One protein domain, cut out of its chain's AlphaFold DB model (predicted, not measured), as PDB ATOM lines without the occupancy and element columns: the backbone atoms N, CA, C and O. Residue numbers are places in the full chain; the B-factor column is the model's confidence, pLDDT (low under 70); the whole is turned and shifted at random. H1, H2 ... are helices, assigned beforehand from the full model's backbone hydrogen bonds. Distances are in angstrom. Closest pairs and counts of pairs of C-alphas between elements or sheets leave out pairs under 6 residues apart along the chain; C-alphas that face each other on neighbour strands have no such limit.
ATOM      1  N   ASP A  60     129.093 131.390 105.272       78.44
ATOM      2  CA  ASP A  60     128.148 130.277 105.451       78.44
ATOM      3  C   ASP A  60     128.725 128.953 104.931       78.44
ATOM      4  O   ASP A  60     128.626 127.912 105.583       78.44
ATOM      5  N   VAL A  61     129.415 129.002 103.786       82.31
ATOM      6  CA  VAL A  61     130.097 127.844 103.191       82.31
ATOM      7  C   VAL A  61     131.273 127.414 104.068       82.31
ATOM      8  O   VAL A  61     131.436 126.227 104.350       82.31
ATOM      9  N   LEU A  62     132.057 128.375 104.564       81.81
ATOM     10  CA  LEU A  62     133.161 128.128 105.498       81.81
ATOM     11  C   LEU A  62     132.681 127.508 106.821       81.81
ATOM     12  O   LEU A  62     133.307 126.573 107.321       81.81
ATOM     13  N   MET A  63     131.565 127.988 107.375       80.19
ATOM     14  CA  MET A  63     130.963 127.464 108.605       80.19
ATOM     15  C   MET A  63     130.442 126.039 108.410       80.19
ATOM     16  O   MET A  63     130.674 125.177 109.262       80.19
ATOM     17  N   PHE A  64     129.810 125.756 107.269       85.62
ATOM     18  CA  PHE A  64     129.376 124.405 106.915       85.62
ATOM     19  C   PHE A  64     130.562 123.441 106.745       85.62
ATOM     20  O   PHE A  64     130.551 122.323 107.269       85.62
ATOM     21  N   GLU A  65     131.624 123.870 106.061       84.12
ATOM     22  CA  GLU A  65     132.854 123.085 105.932       84.12
ATOM     23  C   GLU A  65     133.521 122.826 107.286       84.12
ATOM     24  O   GLU A  65     133.987 121.711 107.542       84.12
ATOM     25  N   LEU A  66     133.544 123.828 108.166       81.56
ATOM     26  CA  LEU A  66     134.100 123.710 109.508       81.56
ATOM     27  C   LEU A  66     133.314 122.691 110.337       81.56
ATOM     28  O   LEU A  66     133.918 121.805 110.946       81.56
ATOM     29  N   PHE A  67     131.983 122.769 110.309       81.06
ATOM     30  CA  PHE A  67     131.111 121.805 110.976       81.06
ATOM     31  C   PHE A  67     131.397 120.373 110.504       81.06
ATOM     32  O   PHE A  67     131.637 119.480 111.320       81.06
ATOM     33  N   ASN A  68     131.479 120.161 109.189       86.56
ATOM     34  CA  ASN A  68     131.801 118.854 108.613       86.56
ATOM     35  C   ASN A  68     133.210 118.371 108.984       86.56
ATOM     36  O   ASN A  68     133.418 117.178 109.222       86.56
ATOM     37  N   ALA A  69     134.190 119.274 109.051       85.62
ATOM     38  CA  ALA A  69     135.549 118.937 109.461       85.62
ATOM     39  C   ALA A  69     135.613 118.504 110.936       85.62
ATOM     40  O   ALA A  69     136.327 117.550 111.255       85.62
ATOM     41  N   ILE A  70     134.842 119.147 111.818       76.94
ATOM     42  CA  ILE A  70     134.728 118.772 113.236       76.94
ATOM     43  C   ILE A  70     134.047 117.407 113.375       76.94
ATOM     44  O   ILE A  70     134.590 116.526 114.042       76.94
ATOM     45  N   GLN A  71     132.918 117.194 112.689       87.44
ATOM     46  CA  GLN A  71     132.189 115.916 112.688       87.44
ATOM     47  C   GLN A  71     133.079 114.744 112.255       87.44
ATOM     48  O   GLN A  71     133.073 113.678 112.867       87.44
ATOM     49  N   ARG A  72     133.927 114.957 111.242       88.62
ATOM     50  CA  ARG A  72     134.879 113.952 110.740       88.62
ATOM     51  C   ARG A  72     136.159 113.826 111.579       88.62
ATOM     52  O   ARG A  72     137.079 113.129 111.160       88.62
ATOM     53  N   LYS A  73     136.258 114.508 112.731       86.31
ATOM     54  CA  LYS A  73     137.464 114.586 113.585       86.31
ATOM     55  C   LYS A  73     138.726 115.030 112.822       86.31
ATOM     56  O   LYS A  73     139.850 114.699 113.197       86.31
ATOM     57  N   ALA A  74     138.559 115.815 111.756       81.94
ATOM     58  CA  ALA A  74     139.632 116.301 110.895       81.94
ATOM     59  C   ALA A  74     140.206 117.629 111.422       81.94
ATOM     60  O   ALA A  74     140.106 118.678 110.780       81.94
ATOM     61  N   TRP A  75     140.825 117.587 112.604       79.00
ATOM     62  CA  TRP A  75     141.270 118.767 113.361       79.00
ATOM     63  C   TRP A  75     142.213 119.708 112.598       79.00
ATOM     64  O   TRP A  75     142.108 120.923 112.738       79.00
ATOM     65  N   LEU A  76     143.101 119.175 111.753       80.75
ATOM     66  CA  LEU A  76     143.995 119.984 110.913       80.75
ATOM     67  C   LEU A  76     143.220 120.826 109.887       80.75
ATOM     68  O   LEU A  76     143.535 121.998 109.683       80.75
ATOM     69  N   ARG A  77     142.171 120.251 109.283       78.19
ATOM     70  CA  ARG A  77     141.298 120.949 108.330       78.19
ATOM     71  C   ARG A  77     140.413 121.966 109.044       78.19
ATOM     72  O   ARG A  77     140.362 123.114 108.618       78.19
ATOM     73  N   ALA A  78     139.797 121.579 110.161       74.38
ATOM     74  CA  ALA A  78     138.989 122.481 110.982       74.38
ATOM     75  C   ALA A  78     139.804 123.698 111.450       74.38
ATOM     76  O   ALA A  78     139.371 124.837 111.311       74.38
ATOM     77  N   ARG A  79     141.040 123.476 111.912       76.25
ATOM     78  CA  ARG A  79     141.942 124.552 112.331       76.25
ATOM     79  C   ARG A  79     142.257 125.525 111.195       76.25
ATOM     80  O   ARG A  79     142.278 126.729 111.433       76.25
ATOM     81  N   LYS A  80     142.495 125.026 109.977       77.44
ATOM     82  CA  LYS A  80     142.728 125.876 108.799       77.44
ATOM     83  C   LYS A  80     141.499 126.738 108.475       77.44
ATOM     84  O   LYS A  80     141.649 127.942 108.308       77.44
ATOM     85  N   LEU A  81     140.305 126.144 108.484       75.19
ATOM     86  CA  LEU A  81     139.042 126.845 108.214       75.19
ATOM     87  C   LEU A  81     138.722 127.900 109.287       75.19
ATOM     88  O   LEU A  81     138.285 128.997 108.954       75.19
ATOM     89  N   CYS A  82     139.026 127.628 110.563       73.44
ATOM     90  CA  CYS A  82     138.925 128.634 111.625       73.44
ATOM     91  C   CYS A  82     139.838 129.839 111.366       73.44
ATOM     92  O   CYS A  82     139.431 130.974 111.596       73.44
ATOM     93  N   TYR A  83     141.071 129.621 110.894       70.06
ATOM     94  CA  TYR A  83     141.944 130.740 110.539       70.06
ATOM     95  C   TYR A  83     141.375 131.546 109.373       70.06
ATOM     96  O   TYR A  83     141.416 132.766 109.438       70.06
ATOM     97  N   GLU A  84     140.816 130.902 108.349       70.06
ATOM     98  CA  GLU A  84     140.198 131.601 107.214       70.06
ATOM     99  C   GLU A  84     138.976 132.434 107.643       70.06
ATOM    100  O   GLU A  84     138.868 133.594 107.249       70.06
ATOM    101  N   LEU A  85     138.135 131.912 108.542       68.94
ATOM    102  CA  LEU A  85     137.006 132.643 109.137       68.94
ATOM    103  C   LEU A  85     137.435 133.850 109.985       68.94
ATOM    104  O   LEU A  85     136.782 134.885 109.950       68.94
ATOM    105  N   ILE A  86     138.522 133.729 110.754       65.81
ATOM    106  CA  ILE A  86     138.966 134.777 111.693       65.81
ATOM    107  C   ILE A  86     139.898 135.809 111.019       65.81
ATOM    108  O   ILE A  86     140.071 136.925 111.518       65.81
ATOM    109  N   LEU A  87     140.556 135.445 109.912       60.59
ATOM    110  CA  LEU A  87     141.465 136.336 109.178       60.59
ATOM    111  C   LEU A  87     140.733 137.265 108.207       60.59
ATOM    112  O   LEU A  87     141.247 138.349 107.928       60.59
ATOM    113  N   CYS A  88     139.575 136.857 107.697       63.47
ATOM    114  CA  CYS A  88     138.774 137.679 106.803       63.47
ATOM    115  C   CYS A  88     137.915 138.641 107.626       63.47
ATOM    116  O   CYS A  88     136.944 138.224 108.249       63.47
ATOM    117  N   ASP A  89     138.259 139.931 107.615       61.78
ATOM    118  CA  ASP A  89     137.337 140.964 108.089       61.78
ATOM    119  C   ASP A  89     136.076 140.915 107.214       61.78
ATOM    120  O   ASP A  89     136.179 141.133 105.996       61.78
ATOM    121  N   PRO A  90     134.890 140.611 107.774       63.62
ATOM    122  CA  PRO A  90     133.664 140.680 107.004       63.62
ATOM    123  C   PRO A  90     133.499 142.118 106.509       63.62
ATOM    124  O   PRO A  90     133.480 143.062 107.292       63.62
ATOM    125  N   LEU A  91     133.392 142.325 105.195       64.25
ATOM    126  CA  LEU A  91     133.132 143.662 104.662       64.25
ATOM    127  C   LEU A  91     131.863 144.213 105.326       64.25
ATOM    128  O   LEU A  91     130.799 143.609 105.203       64.25
ATOM    129  N   ARG A  92     131.960 145.379 105.984       64.31
ATOM    130  CA  ARG A  92     130.830 146.049 106.666       64.31
ATOM    131  C   ARG A  92     129.552 146.104 105.825       64.31
ATOM    132  O   ARG A  92     128.461 145.993 106.364       64.31
ATOM    133  N   LYS A  93     129.698 146.244 104.503       70.81
ATOM    134  CA  LYS A  93     128.587 146.276 103.538       70.81
ATOM    135  C   LYS A  93     127.765 144.982 103.507       70.81
ATOM    136  O   LYS A  93     126.568 145.055 103.276       70.81
ATOM    137  N   ASN A  94     128.393 143.833 103.748       67.50
ATOM    138  CA  ASN A  94     127.756 142.519 103.662       67.50
ATOM    139  C   ASN A  94     127.168 142.062 105.008       67.50
ATOM    140  O   ASN A  94     126.337 141.164 105.029       67.50
ATOM    141  N   TYR A  95     127.590 142.675 106.122       68.62
ATOM    142  CA  TYR A  95     127.240 142.252 107.484       68.62
ATOM    143  C   TYR A  95     126.862 143.442 108.366       68.62
ATOM    144  O   TYR A  95     127.374 143.585 109.473       68.62
ATOM    145  N   ARG A  96     125.990 144.328 107.875       74.25
ATOM    146  CA  ARG A  96     125.602 145.548 108.603       74.25
ATOM    147  C   ARG A  96     125.065 145.231 110.004       74.25
ATOM    148  O   ARG A  96     125.594 145.745 110.982       74.25
ATOM    149  N   ASP A  97     124.150 144.269 110.090       77.94
ATOM    150  CA  ASP A  97     123.533 143.828 111.347       77.94
ATOM    151  C   ASP A  97     124.547 143.299 112.372       77.94
ATOM    152  O   ASP A  97     124.350 143.428 113.579       77.94
ATOM    153  N   LEU A  98     125.646 142.699 111.901       72.31
ATOM    154  CA  LEU A  98     126.721 142.198 112.756       72.31
ATOM    155  C   LEU A  98     127.469 143.361 113.420       72.31
ATOM    156  O   LEU A  98     127.717 143.331 114.622       72.31
ATOM    157  N   TYR A  99     127.813 144.390 112.642       73.00
ATOM    158  CA  TYR A  99     128.524 145.572 113.135       73.00
ATOM    159  C   TYR A  99     127.640 146.498 113.974       73.00
ATOM    160  O   TYR A  99     128.173 147.225 114.804       73.00
ATOM    161  N   ASP A 100     126.322 146.452 113.786       75.56
ATOM    162  CA  ASP A 100     125.373 147.207 114.610       75.56
ATOM    163  C   ASP A 100     125.177 146.566 115.999       75.56
ATOM    164  O   ASP A 100     124.780 147.244 116.943       75.56
ATOM    165  N   ARG A 101     125.467 145.263 116.148       72.62
ATOM    166  CA  ARG A 101     125.329 144.518 117.415       72.62
ATOM    167  C   ARG A 101     126.644 144.284 118.155       72.62
ATOM    168  O   ARG A 101     126.620 143.935 119.331       72.62
ATOM    169  N   ILE A 102     127.778 144.399 117.467       71.00
ATOM    170  CA  ILE A 102     129.103 144.117 118.024       71.00
ATOM    171  C   ILE A 102     129.935 145.398 117.991       71.00
ATOM    172  O   ILE A 102     130.413 145.804 116.932       71.00
ATOM    173  N   ASP A 103     130.179 145.982 119.167       68.00
ATOM    174  CA  ASP A 103     130.946 147.229 119.327       68.00
ATOM    175  C   ASP A 103     132.370 147.143 118.756       68.00
ATOM    176  O   ASP A 103     132.920 148.127 118.254       68.00
ATOM    177  N   GLN A 104     132.995 145.960 118.820       66.50
ATOM    178  CA  GLN A 104     134.347 145.759 118.313       66.50
ATOM    179  C   GLN A 104     134.565 144.337 117.787       66.50
ATOM    180  O   GLN A 104     134.652 143.374 118.547       66.50
ATOM    181  N   ILE A 105     134.729 144.213 116.472       64.50
ATOM    182  CA  ILE A 105     135.215 142.985 115.840       64.50
ATOM    183  C   ILE A 105     136.742 143.010 115.909       64.50
ATOM    184  O   ILE A 105     137.373 143.914 115.373       64.50
ATOM    185  N   ILE A 106     137.338 142.047 116.615       63.62
ATOM    186  CA  ILE A 106     138.796 141.920 116.731       63.62
ATOM    187  C   ILE A 106     139.249 140.771 115.840       63.62
ATOM    188  O   ILE A 106     139.058 139.602 116.183       63.62
ATOM    189  N   THR A 107     139.918 141.089 114.736       65.00
ATOM    190  CA  THR A 107     140.535 140.070 113.880       65.00
ATOM    191  C   THR A 107     141.955 139.727 114.335       65.00
ATOM    192  O   THR A 107     142.638 140.476 115.046       65.00
ATOM    193  N   ILE A 108     142.462 138.567 113.906       59.44
ATOM    194  CA  ILE A 108     143.876 138.204 114.131       59.44
ATOM    195  C   ILE A 108     144.815 139.204 113.431       59.44
ATOM    196  O   ILE A 108     145.927 139.454 113.912       59.44
ATOM    197  N   MET A 109     144.364 139.810 112.328       59.28
ATOM    198  CA  MET A 109     145.103 140.850 111.616       59.28
ATOM    199  C   MET A 109     145.267 142.115 112.466       59.28
ATOM    200  O   MET A 109     146.382 142.642 112.547       59.28
ATOM    201  N   ASP A 110     144.235 142.523 113.207       60.62
ATOM    202  CA  ASP A 110     144.329 143.639 114.155       60.62
ATOM    203  C   ASP A 110     145.330 143.373 115.280       60.62
ATOM    204  O   ASP A 110     146.145 144.239 115.617       60.62
ATOM    205  N   ARG A 111     145.357 142.149 115.825       58.66
ATOM    206  CA  ARG A 111     146.358 141.772 116.841       58.66
ATOM    207  C   ARG A 111     147.785 141.776 116.295       58.66
ATOM    208  O   ARG A 111     148.709 142.127 117.027       58.66
ATOM    209  N   ARG A 112     147.996 141.397 115.028       57.94
ATOM    210  CA  ARG A 112     149.323 141.481 114.387       57.94
ATOM    211  C   ARG A 112     149.764 142.928 114.179       57.94
ATOM    212  O   ARG A 112     150.941 143.218 114.375       57.94
TER     213      ARG A 112
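This is residues 60 to 112 of the 139 residues of the protein "Hypothetical protein" of Adineta steineri (UniProt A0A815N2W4). A helical hairpin of H1 and H2 makes one end of a loose model; from H2 the chain runs on to the short helix H3 at the other end, then turns back to the short helix H4 near the end of H2. H3 packs on no other helix. The printed part has 53 residues with four named helices, in the order H1, H2, H3, H4, and no named strand; the class is all helix. The whole is loose, with a radius of gyration of the C-alphas of 12.9 A and spans of 35 by 25 by 14 A.

H1, residues 60 to 71, and H2, residues 75 to 87, form a helical hairpin over a tight link of 3 residues. They touch, the closest C-alphas being those of Ala 69 and Ala 78, 5.2 A apart. They run opposite ways at a shallow tilt of 25 degrees. H3, residues 96 to 101, is apart from H1 and from H2. H4, residues 108 to 112, only just touches H2, with 3 pairs of C-alphas within 8 A, and H2 touches it with residues 86 to 87 alone; the closest C-alphas are those of Leu 87 and Ile 108, 5.8 A apart. H4 is apart from H1 and H3. In H1, H2, H3 and H4 every O i to N i+4 pair is within hydrogen-bond range.

H1 begins at C-alpha 60 (128.148, 130.277, 105.451) and is 16.6 A long from first to last C-alpha. H2 is 18.1 A long and ends at C-alpha 87 (141.465, 136.336, 109.178). H3 is 8.9 A long; H4 is 6.4 A long and ends at C-alpha 112 (149.323, 141.481, 114.387).

The two C-alphas farthest apart, those of Lys 73 and Asp 100, are 34.8 A apart. The printed part has no cut, and no link is long. The mean pLDDT of the printed part is 72.9; residues 85 to 92, 94 to 95 and 103 to 112 are under 70.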